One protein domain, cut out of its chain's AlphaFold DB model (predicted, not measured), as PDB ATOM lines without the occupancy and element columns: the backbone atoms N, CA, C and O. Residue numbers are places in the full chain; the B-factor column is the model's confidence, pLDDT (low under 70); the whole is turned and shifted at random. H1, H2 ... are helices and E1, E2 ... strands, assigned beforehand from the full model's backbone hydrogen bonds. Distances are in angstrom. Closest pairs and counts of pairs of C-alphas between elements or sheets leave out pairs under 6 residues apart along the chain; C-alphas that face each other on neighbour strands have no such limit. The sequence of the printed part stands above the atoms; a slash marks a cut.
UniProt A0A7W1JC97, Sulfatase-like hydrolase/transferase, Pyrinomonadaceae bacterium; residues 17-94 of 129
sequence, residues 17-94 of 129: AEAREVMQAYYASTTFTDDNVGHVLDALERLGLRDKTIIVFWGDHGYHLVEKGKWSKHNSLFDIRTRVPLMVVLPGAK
ATOM      1  N   ALA A  17      30.899  10.467 -23.851       86.25
ATOM      2  CA  ALA A  17      30.436  11.829 -23.609       86.25
ATOM      3  C   ALA A  17      29.578  12.340 -24.777       86.25
ATOM      4  O   ALA A  17      28.427  12.711 -24.560       86.25
ATOM      5  N   GLU A  18      30.084  12.249 -26.012       83.25
ATOM      6  CA  GLU A  18      29.317  12.599 -27.220       83.25
ATOM      7  C   GLU A  18      28.021  11.783 -27.303       83.25
ATOM      8  O   GLU A  18      26.969  12.303 -27.672       83.25
ATOM      9  N   ALA A  19      28.071  10.507 -26.909       82.69
ATOM     10  CA  ALA A  19      26.889   9.666 -26.911       82.69
ATOM     11  C   ALA A  19      25.794  10.191 -25.968       82.69
ATOM     12  O   ALA A  19      24.617  10.254 -26.330       82.69
ATOM     13  N   ARG A  20      26.184  10.594 -24.753       87.31
ATOM     14  CA  ARG A  20      25.270  11.192 -23.771       87.31
ATOM     15  C   ARG A  20      24.707  12.523 -24.250       87.31
ATOM     16  O   ARG A  20      23.514  12.749 -24.070       87.31
ATOM     17  N   GLU A  21      25.520  13.356 -24.889       89.31
ATOM     18  CA  GLU A  21      25.074  14.638 -25.448       89.31
ATOM     19  C   GLU A  21      24.018  14.448 -26.542       89.31
ATOM     20  O   GLU A  21      22.984  15.114 -26.522       89.31
ATOM     21  N   VAL A  22      24.215  13.495 -27.459       86.62
ATOM     22  CA  VAL A  22      23.229  13.210 -28.513       86.62
ATOM     23  C   VAL A  22      21.935  12.640 -27.927       86.62
ATOM     24  O   VAL A  22      20.851  13.056 -28.335       86.62
ATOM     25  N   MET A  23      22.018  11.734 -26.946       89.69
ATOM     26  CA  MET A  23      20.828  11.237 -26.241       89.69
ATOM     27  C   MET A  23      20.066  12.374 -25.553       89.69
ATOM     28  O   MET A  23      18.845  12.467 -25.678       89.69
ATOM     29  N   GLN A  24      20.781  13.274 -24.876       94.81
ATOM     30  CA  GLN A  24      20.190  14.451 -24.250       94.81
ATOM     31  C   GLN A  24      19.513  15.357 -25.288       94.81
ATOM     32  O   GLN A  24      18.380  15.785 -25.071       94.81
ATOM     33  N   ALA A  25      20.162  15.617 -26.426       93.94
ATOM     34  CA  ALA A  25      19.596  16.423 -27.505       93.94
ATOM     35  C   ALA A  25      18.342  15.777 -28.122       93.94
ATOM     36  O   ALA A  25      17.368  16.475 -28.419       93.94
ATOM     37  N   TYR A  26      18.327  14.450 -28.276       93.88
ATOM     38  CA  TYR A  26      17.159  13.710 -28.756       93.88
ATOM     39  C   TYR A  26      15.978  13.823 -27.784       93.88
ATOM     40  O   TYR A  26      14.853  14.108 -28.203       93.88
ATOM     41  N   TYR A  27      16.223  13.660 -26.481       96.31
ATOM     42  CA  TYR A  27      15.180  13.838 -25.469       96.31
ATOM     43  C   TYR A  27      14.683  15.281 -25.398       96.31
ATOM     44  O   TYR A  27      13.475  15.485 -25.382       96.31
ATOM     45  N   ALA A  28      15.573  16.274 -25.472       98.12
ATOM     46  CA  ALA A  28      15.171  17.678 -25.543       98.12
ATOM     47  C   ALA A  28      14.291  17.957 -26.778       98.12
ATOM     48  O   ALA A  28      13.264  18.622 -26.668       98.12
ATOM     49  N   SER A  29      14.643  17.390 -27.936       97.19
ATOM     50  CA  SER A  29      13.848  17.511 -29.170       97.19
ATOM     51  C   SER A  29      12.481  16.827 -29.053       97.19
ATOM     52  O   SER A  29      11.486  17.326 -29.578       97.19
ATOM     53  N   THR A  30      12.421  15.697 -28.341       96.56
ATOM     54  CA  THR A  30      11.173  14.969 -28.069       96.56
ATOM     55  C   THR A  30      10.259  15.787 -27.160       96.56
ATOM     56  O   THR A  30       9.097  15.978 -27.503       96.56
ATOM     57  N   THR A  31      10.785  16.342 -26.062       98.38
ATOM     58  CA  THR A  31      10.036  17.239 -25.166       98.38
ATOM     59  C   THR A  31       9.531  18.474 -25.905       98.38
ATOM     60  O   THR A  31       8.353  18.793 -25.826       98.38
ATOM     61  N   PHE A  32      10.378  19.117 -26.713       98.38
ATOM     62  CA  PHE A  32       9.951  20.261 -27.517       98.38
ATOM     63  C   PHE A  32       8.837  19.896 -28.511       98.38
ATOM     64  O   PHE A  32       7.922  20.681 -28.754       98.38
ATOM     65  N   THR A  33       8.890  18.703 -29.106       97.44
ATOM     66  CA  THR A  33       7.821  18.221 -29.992       97.44
ATOM     67  C   THR A  33       6.518  18.002 -29.222       97.44
ATOM     68  O   THR A  33       5.464  18.393 -29.717       97.44
ATOM     69  N   ASP A  34       6.584  17.425 -28.021       97.94
ATOM     70  CA  ASP A  34       5.428  17.205 -27.142       97.94
ATOM     71  C   ASP A  34       4.735  18.529 -26.768       97.94
ATOM     72  O   ASP A  34       3.524  18.664 -26.961       97.94
ATOM     73  N   ASP A  35       5.506  19.554 -26.391       98.56
ATOM     74  CA  ASP A  35       4.979  20.898 -26.108       98.56
ATOM     75  C   ASP A  35       4.227  21.484 -27.321       98.56
ATOM     76  O   ASP A  35       3.129  22.038 -27.203       98.56
ATOM     77  N   ASN A  36       4.778  21.313 -28.529       98.25
ATOM     78  CA  ASN A  36       4.135  21.777 -29.761       98.25
ATOM     79  C   ASN A  36       2.861  20.989 -30.103       98.25
ATOM     80  O   ASN A  36       1.913  21.569 -30.641       98.25
ATOM     81  N   VAL A  37       2.805  19.690 -29.788       98.00
ATOM     82  CA  VAL A  37       1.563  18.909 -29.888       98.00
ATOM     83  C   VAL A  37       0.508  19.500 -28.951       98.00
ATOM     84  O   VAL A  37      -0.629  19.700 -29.385       98.00
ATOM     85  N   GLY A  38       0.891  19.869 -27.723       98.38
ATOM     86  CA  GLY A  38       0.035  20.589 -26.777       98.38
ATOM     87  C   GLY A  38      -0.600  21.838 -27.392       98.38
ATOM     88  O   GLY A  38      -1.823  21.966 -27.398       98.38
ATOM     89  N   HIS A  39       0.192  22.692 -28.046       98.50
ATOM     90  CA  HIS A  39      -0.325  23.897 -28.710       98.50
ATOM     91  C   HIS A  39      -1.395  23.611 -29.778       98.50
ATOM     92  O   HIS A  39      -2.368  24.364 -29.906       98.50
ATOM     93  N   VAL A  40      -1.234  22.538 -30.560       98.19
ATOM     94  CA  VAL A  40      -2.222  22.139 -31.576       98.19
ATOM     95  C   VAL A  40      -3.506  21.645 -30.911       98.19
ATOM     96  O   VAL A  40      -4.601  22.027 -31.329       98.19
ATOM     97  N   LEU A  41      -3.387  20.830 -29.861       98.12
ATOM     98  CA  LEU A  41      -4.529  20.313 -29.107       98.12
ATOM     99  C   LEU A  41      -5.307  21.440 -28.411       98.12
ATOM    100  O   LEU A  41      -6.531  21.493 -28.531       98.12
ATOM    101  N   ASP A  42      -4.609  22.391 -27.793       98.50
ATOM    102  CA  ASP A  42      -5.203  23.576 -27.166       98.50
ATOM    103  C   ASP A  42      -5.929  24.460 -28.185       98.50
ATOM    104  O   ASP A  42      -6.969  25.057 -27.894       98.50
ATOM    105  N   ALA A  43      -5.398  24.561 -29.408       98.50
ATOM    106  CA  ALA A  43      -6.068  25.271 -30.487       98.50
ATOM    107  C   ALA A  43      -7.367  24.572 -30.915       98.50
ATOM    108  O   ALA A  43      -8.371  25.254 -31.128       98.50
ATOM    109  N   LEU A  44      -7.382  23.237 -31.004       98.19
ATOM    110  CA  LEU A  44      -8.605  22.479 -31.298       98.19
ATOM    111  C   LEU A  44      -9.670  22.669 -30.213       98.19
ATOM    112  O   LEU A  44     -10.846  22.814 -30.552       98.19
ATOM    113  N   GLU A  45      -9.267  22.698 -28.941       97.69
ATOM    114  CA  GLU A  45     -10.163  22.947 -27.806       97.69
ATOM    115  C   GLU A  45     -10.747  24.363 -27.863       97.69
ATOM    116  O   GLU A  45     -11.963  24.541 -27.923       97.69
ATOM    117  N   ARG A  46      -9.884  25.382 -27.964       98.44
ATOM    118  CA  ARG A  46     -10.285  26.797 -28.035       98.44
ATOM    119  C   ARG A  46     -11.243  27.093 -29.192       98.44
ATOM    120  O   ARG A  46     -12.087  27.976 -29.077       98.44
ATOM    121  N   LEU A  47     -11.103  26.383 -30.311       98.38
ATOM    122  CA  LEU A  47     -11.952  26.538 -31.495       98.38
ATOM    123  C   LEU A  47     -13.227  25.671 -31.457       98.38
ATOM    124  O   LEU A  47     -13.998  25.689 -32.419       98.38
ATOM    125  N   GLY A  48     -13.453  24.883 -30.398       97.75
ATOM    126  CA  GLY A  48     -14.591  23.964 -30.303       97.75
ATOM    127  C   GLY A  48     -14.569  22.870 -31.379       97.75
ATOM    128  O   GLY A  48     -15.614  22.433 -31.868       97.75
ATOM    129  N   LEU A  49     -13.375  22.469 -31.830       97.56
ATOM    130  CA  LEU A  49     -13.178  21.444 -32.860       97.56
ATOM    131  C   LEU A  49     -12.863  20.066 -32.266       97.56
ATOM    132  O   LEU A  49     -13.002  19.059 -32.960       97.56
ATOM    133  N   ARG A  50     -12.481  20.006 -30.986       95.00
ATOM    134  CA  ARG A  50     -11.950  18.805 -30.332       95.00
ATOM    135  C   ARG A  50     -12.823  17.553 -30.473       95.00
ATOM    136  O   ARG A  50     -12.279  16.474 -30.718       95.00
ATOM    137  N   ASP A  51     -14.142  17.698 -30.365       92.75
ATOM    138  CA  ASP A  51     -15.107  16.586 -30.388       92.75
ATOM    139  C   ASP A  51     -15.564  16.169 -31.792       92.75
ATOM    140  O   ASP A  51     -16.312  15.207 -31.948       92.75
ATOM    141  N   LYS A  52     -15.114  16.864 -32.839       92.62
ATOM    142  CA  LYS A  52     -15.422  16.537 -34.245       92.62
ATOM    143  C   LYS A  52     -14.178  16.255 -35.084       92.62
ATOM    144  O   LYS A  52     -14.278  16.070 -36.295       92.62
ATOM    145  N   THR A  53     -13.014  16.203 -34.445       94.00
ATOM    146  CA  THR A  53     -11.728  15.947 -35.090       94.00
ATOM    147  C   THR A  53     -11.204  14.575 -34.685       94.00
ATOM    148  O   THR A  53     -11.095  14.256 -33.502       94.00
ATOM    149  N   ILE A  54     -10.847  13.764 -35.681       93.88
ATOM    150  CA  ILE A  54     -10.035  12.563 -35.472       93.88
ATOM    151  C   ILE A  54      -8.592  13.019 -35.273       93.88
ATOM    152  O   ILE A  54      -8.059  13.741 -36.115       93.88
ATOM    153  N   ILE A  55      -7.963  12.598 -34.180       95.50
ATOM    154  CA  ILE A  55      -6.563  12.912 -33.889       95.50
ATOM    155  C   ILE A  55      -5.753  11.633 -34.054       95.50
ATOM    156  O   ILE A  55      -6.071  10.609 -33.450       95.50
ATOM    157  N   VAL A  56      -4.707  11.699 -34.872       95.44
ATOM    158  CA  VAL A  56      -3.801  10.581 -35.133       95.44
ATOM    159  C   VAL A  56      -2.379  11.073 -34.908       95.44
ATOM    160  O   VAL A  56      -1.935  12.002 -35.576       95.44
ATOM    161  N   PHE A  57      -1.671  10.449 -33.975       96.06
ATOM    162  CA  PHE A  57      -0.253  10.686 -33.731       96.06
ATOM    163  C   PHE A  57       0.514   9.415 -34.071       96.06
ATOM    164  O   PHE A  57       0.196   8.351 -33.538       96.06
ATOM    165  N   TRP A  58       1.513   9.503 -34.945       95.44
ATOM    166  CA  TRP A  58       2.373   8.366 -35.253       95.44
ATOM    167  C   TRP A  58       3.800   8.794 -35.593       95.44
ATOM    168  O   TRP A  58       4.024   9.918 -36.038       95.44
ATOM    169  N   GLY A  59       4.756   7.886 -35.396       94.69
ATOM    170  CA  GLY A  59       6.119   8.027 -35.919       94.69
ATOM    171  C   GLY A  59       6.257   7.320 -37.267       94.69
ATOM    172  O   GLY A  59       5.682   6.256 -37.460       94.69
ATOM    173  N   ASP A  60       7.005   7.872 -38.216       92.75
ATOM    174  CA  ASP A  60       7.262   7.229 -39.514       92.75
ATOM    175  C   ASP A  60       8.331   6.126 -39.414       92.75
ATOM    176  O   ASP A  60       8.262   5.102 -40.096       92.75
ATOM    177  N   HIS A  61       9.304   6.321 -38.526       93.69
ATOM    178  CA  HIS A  61      10.302   5.343 -38.116       93.69
ATOM    179  C   HIS A  61      10.841   5.681 -36.717       93.69
ATOM    180  O   HIS A  61      10.784   6.818 -36.256       93.69
ATOM    181  N   GLY A  62      11.445   4.701 -36.055       91.31
ATOM    182  CA  GLY A  62      12.243   4.930 -34.855       91.31
ATOM    183  C   GLY A  62      13.686   5.336 -35.171       91.31
ATOM    184  O   GLY A  62      14.084   5.449 -36.336       91.31
ATOM    185  N   TYR A  63      14.474   5.554 -34.122       89.56
ATOM    186  CA  TYR A  63      15.832   6.088 -34.203       89.56
ATOM    187  C   TYR A  63      16.721   5.385 -33.173       89.56
ATOM    188  O   TYR A  63      16.327   5.260 -32.018       89.56
ATOM    189  N   HIS A  64      17.900   4.907 -33.585       87.69
ATOM    190  CA  HIS A  64      18.872   4.332 -32.650       87.69
ATOM    191  C   HIS A  64      19.652   5.436 -31.943       87.69
ATOM    192  O   HIS A  64      20.152   6.363 -32.584       87.69
ATOM    193  N   LEU A  65      19.799   5.276 -30.638       86.88
ATOM    194  CA  LEU A  65      20.512   6.136 -29.711       86.88
ATOM    195  C   LEU A  65      21.629   5.332 -29.034       86.88
ATOM    196  O   LEU A  65      21.653   5.249 -27.817       86.88
ATOM    197  N   VAL A  66      22.544   4.749 -29.818       79.69
ATOM    198  CA  VAL A  66      23.623   3.796 -29.448       79.69
ATOM    199  C   VAL A  66      23.267   2.320 -29.426       79.69
ATOM    200  O   VAL A  66      24.177   1.480 -29.387       79.69
ATOM    201  N   GLU A  67      21.990   1.948 -29.456       81.88
ATOM    202  CA  GLU A  67      21.631   0.538 -29.420       81.88
ATOM    203  C   GLU A  67      22.265  -0.204 -30.598       81.88
ATOM    204  O   GLU A  67      22.307   0.262 -31.736       81.88
ATOM    205  N   LYS A  68      22.818  -1.387 -30.311       77.06
ATOM    206  CA  LYS A  68      23.498  -2.226 -31.312       77.06
ATOM    207  C   LYS A  68      24.640  -1.503 -32.057       77.06
ATOM    208  O   LYS A  68      24.986  -1.919 -33.159       77.06
ATOM    209  N   GLY A  69      25.229  -0.463 -31.456       73.69
ATOM    210  CA  GLY A  69      26.311   0.321 -32.055       73.69
ATOM    211  C   GLY A  69      25.861   1.204 -33.223       73.69
ATOM    212  O   GLY A  69      26.686   1.533 -34.071       73.69
ATOM    213  N   LYS A  70      24.564   1.541 -33.299       76.44
ATOM    214  CA  LYS A  70      23.971   2.349 -34.372       76.44
ATOM    215  C   LYS A  70      23.522   3.719 -33.880       76.44
ATOM    216  O   LYS A  70      23.204   3.904 -32.706       76.44
ATOM    217  N   TRP A  71      23.478   4.658 -34.819       78.19
ATOM    218  CA  TRP A  71      23.199   6.068 -34.584       78.19
ATOM    219  C   TRP A  71      22.388   6.624 -35.738       78.19
ATOM    220  O   TRP A  71      22.993   7.061 -36.715       78.19
ATOM    221  N   SER A  72      21.060   6.654 -35.595       79.00
ATOM    222  CA  SER A  72      20.065   6.884 -36.657       79.00
ATOM    223  C   SER A  72      19.296   5.626 -37.047       79.00
ATOM    224  O   SER A  72      19.216   4.643 -36.316       79.00
ATOM    225  N   LYS A  73      18.554   5.731 -38.144       78.19
ATOM    226  CA  LYS A  73      17.572   4.767 -38.633       78.19
ATOM    227  C   LYS A  73      18.125   3.850 -39.721       78.19
ATOM    228  O   LYS A  73      17.412   2.948 -40.168       78.19
ATOM    229  N   HIS A  74      19.325   4.118 -40.234       78.44
ATOM    230  CA  HIS A  74      19.780   3.502 -41.472       78.44
ATOM    231  C   HIS A  74      20.143   2.022 -41.278       78.44
ATOM    232  O   HIS A  74      20.581   1.600 -40.208       78.44
ATOM    233  N   ASN A  75      19.921   1.207 -42.319       77.38
ATOM    234  CA  ASN A  75      20.257  -0.224 -42.360       77.38
ATOM    235  C   ASN A  75      19.912  -1.004 -41.081       77.38
ATOM    236  O   ASN A  75      20.675  -1.858 -40.623       77.38
ATOM    237  N   SER A  76      18.765  -0.714 -40.465       80.69
ATOM    238  CA  SER A  76      18.275  -1.432 -39.290       80.69
ATOM    239  C   SER A  76      16.906  -2.048 -39.544       80.69
ATOM    240  O   SER A  76      16.000  -1.369 -40.015       80.69
ATOM    241  N   LEU A  77      16.741  -3.310 -39.157       86.75
ATOM    242  CA  LEU A  77      15.447  -4.004 -39.114       86.75
ATOM    243  C   LEU A  77      15.031  -4.372 -37.681       86.75
ATOM    244  O   LEU A  77      14.075  -5.109 -37.489       86.75
ATOM    245  N   PHE A  78      15.751  -3.872 -36.672       88.88
ATOM    246  CA  PHE A  78      15.377  -4.052 -35.271       88.88
ATOM    247  C   PHE A  78      14.111  -3.264 -34.920       88.88
ATOM    248  O   PHE A  78      13.923  -2.155 -35.431       88.88
ATOM    249  N   ASP A  79      13.335  -3.792 -33.968       90.88
ATOM    250  CA  ASP A  79      12.096  -3.194 -33.452       90.88
ATOM    251  C   ASP A  79      12.237  -1.720 -33.079       90.88
ATOM    252  O   ASP A  79      11.336  -0.940 -33.344       90.88
ATOM    253  N   ILE A  80      13.383  -1.300 -32.541       88.88
ATOM    254  CA  ILE A  80      13.621   0.106 -32.183       88.88
ATOM    255  C   ILE A  80      13.473   1.076 -33.369       88.88
ATOM    256  O   ILE A  80      13.187   2.247 -33.167       88.88
ATOM    257  N   ARG A  81      13.629   0.602 -34.615       88.75
ATOM    258  CA  ARG A  81      13.412   1.397 -35.835       88.75
ATOM    259  C   ARG A  81      12.010   1.203 -36.422       88.75
ATOM    260  O   ARG A  81      11.503   2.104 -37.081       88.75
ATOM    261  N   THR A  82      11.401   0.035 -36.261       90.69
ATOM    262  CA  THR A  82      10.162  -0.332 -36.973       90.69
ATOM    263  C   THR A  82       8.910  -0.223 -36.105       90.69
ATOM    264  O   THR A  82       7.828   0.027 -36.629       90.69
ATOM    265  N   ARG A  83       9.037  -0.360 -34.782       93.38
ATOM    266  CA  ARG A  83       7.944  -0.279 -33.813       93.38
ATOM    267  C   ARG A  83       7.804   1.147 -33.283       93.38
ATOM    268  O   ARG A  83       8.308   1.503 -32.222       93.38
ATOM    269  N   VAL A  84       7.108   1.951 -34.068       94.38
ATOM    270  CA  VAL A  84       6.831   3.373 -33.829       94.38
ATOM    271  C   VAL A  84       5.576   3.591 -32.977       94.38
ATOM    272  O   VAL A  84       4.710   2.712 -32.934       94.38
ATOM    273  N   PRO A  85       5.437   4.751 -32.306       94.88
ATOM    274  CA  PRO A  85       4.175   5.105 -31.671       94.88
ATOM    275  C   PRO A  85       3.066   5.228 -32.723       94.88
ATOM    276  O   PRO A  85       3.295   5.740 -33.816       94.88
ATOM    277  N   LEU A  86       1.864   4.783 -32.362       96.06
ATOM    278  CA  LEU A  86       0.615   5.055 -33.067       96.06
ATOM    279  C   LEU A  86      -0.485   5.227 -32.017       96.06
ATOM    280  O   LEU A  86      -0.812   4.290 -31.288       96.06
ATOM    281  N   MET A  87      -1.048   6.425 -31.937       96.44
ATOM    282  CA  MET A  87      -2.149   6.780 -31.049       96.44
ATOM    283  C   MET A  87      -3.272   7.396 -31.873       96.44
ATOM    284  O   MET A  87      -3.037   8.252 -32.726       96.44
ATOM    285  N   VAL A  88      -4.499   6.951 -31.615       95.06
ATOM    286  CA  VAL A  88      -5.689   7.380 -32.349       95.06
ATOM    287  C   VAL A  88      -6.759   7.769 -31.345       95.06
ATOM    288  O   VAL A  88      -7.124   6.970 -30.483       95.06
ATOM    289  N   VAL A  89      -7.291   8.978 -31.491       94.44
ATOM    290  CA  VAL A  89      -8.500   9.423 -30.805       94.44
ATOM    291  C   VAL A  89      -9.576   9.650 -31.854       94.44
ATOM    292  O   VAL A  89      -9.479  10.555 -32.681       94.44
ATOM    293  N   LEU A  90     -10.613   8.820 -31.801       92.25
ATOM    294  CA  LEU A  90     -11.787   8.918 -32.663       92.25
ATOM    295  C   LEU A  90     -12.971   9.408 -31.811       92.25
ATOM    296  O   LEU A  90     -13.287   8.753 -30.811       92.25
ATOM    297  N   PRO A  91     -13.629  10.534 -32.146       89.75
ATOM    298  CA  PRO A  91     -14.773  11.010 -31.375       89.75
ATOM    299  C   PRO A  91     -15.854   9.941 -31.178       89.75
ATOM    300  O   PRO A  91     -16.232   9.237 -32.113       89.75
ATOM    301  N   GLY A  92     -16.317   9.775 -29.935       86.38
ATOM    302  CA  GLY A  92     -17.335   8.781 -29.569       86.38
ATOM    303  C   GLY A  92     -16.879   7.313 -29.567       86.38
ATOM    304  O   GLY A  92     -17.673   6.427 -29.245       86.38
ATOM    305  N   ALA A  93     -15.617   7.009 -29.889       89.12
ATOM    306  CA  ALA A  93     -15.142   5.631 -29.924       89.12
ATOM    307  C   ALA A  93     -14.930   5.047 -28.517       89.12
ATOM    308  O   ALA A  93     -14.120   5.527 -27.727       89.12
ATOM    309  N   LYS A  94     -15.572   3.902 -28.241       89.75
ATOM    310  CA  LYS A  94     -15.410   3.120 -26.992       89.75
ATOM    311  C   LYS A  94     -13.993   2.560 -26.773       89.75
ATOM    312  O   LYS A  94     -13.712   1.981 -25.717       89.75
TER     313      LYS A  94
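Overview. This is residues 17 to 94 of the 129 residues of the protein "Sulfatase-like hydrolase/transferase" of Pyrinomonadaceae bacterium (UniProt A0A7W1JC97). Picture one long helix, H1, making the long axis, with the rest of the printed part folded back beside it as a thin second layer: a two-strand ribbon of E1 and E2 alongside the helix's last half, and a looped stretch, residues 59 to 78, leading to the short helix H2. The two layers are only loosely joined, and residues 27 to 36 of H1 stand free. The printed part has 78 residues, with two named helices and two named strands in the order H1, E1, H2, E2; the sheet, E1 - E2, is antiparallel, and the class is mostly helix. The whole is loose, with a radius of gyration of the C-alphas of 16.4 A, and elongated, spanning 47 by 25 by 18 A.

Arrangement. Start at H1, residues 17 to 46, where every O i to N i+4 pair is within hydrogen-bond range. Next look at E1, residues 55 to 58, and E2, residues 86 to 89: they are antiparallel neighbours, at 175 degrees between their directions. C-alphas 58 and 86 face each other at 4.3 A; N 57 and O 87 are within hydrogen-bond range at 2.9 A, as are N 89 and O 55 at 2.8 A. H2, residues 79 to 82, is too short for an O i to N i+4 pair; its one O i to N i+3 pair is within range. H1 is apart from H2 and from E2. In the stretch before H2, residues 64 to 65 pair with residues 71 to 72, antiparallel.

Along the chain. Find C-alpha 17 at (30.436, 11.829, -23.609); from there H1 runs 43.6 A to C-alpha 46 at (-10.285, 26.797, -28.035). E1 runs 10.1 A from Ile 55 to Trp 58, H2 4.9 A from Asp 79 to Thr 82, and E2 10.4 A from Leu 86 to Val 89, whose C-alpha is at (-8.500, 9.423, -30.805).

Size, cuts and confidence. The C-alphas farthest apart, those of Ala 17 and Gly 92, are 48.2 A apart. The printed part has no cut; the link from E1 to H2, 20 residues, is long, that from H1 to E1, 8 residues, is short, and that from H2 to E2 is tight. The mean pLDDT of the printed part is 91.5, and no printed residue is under 70.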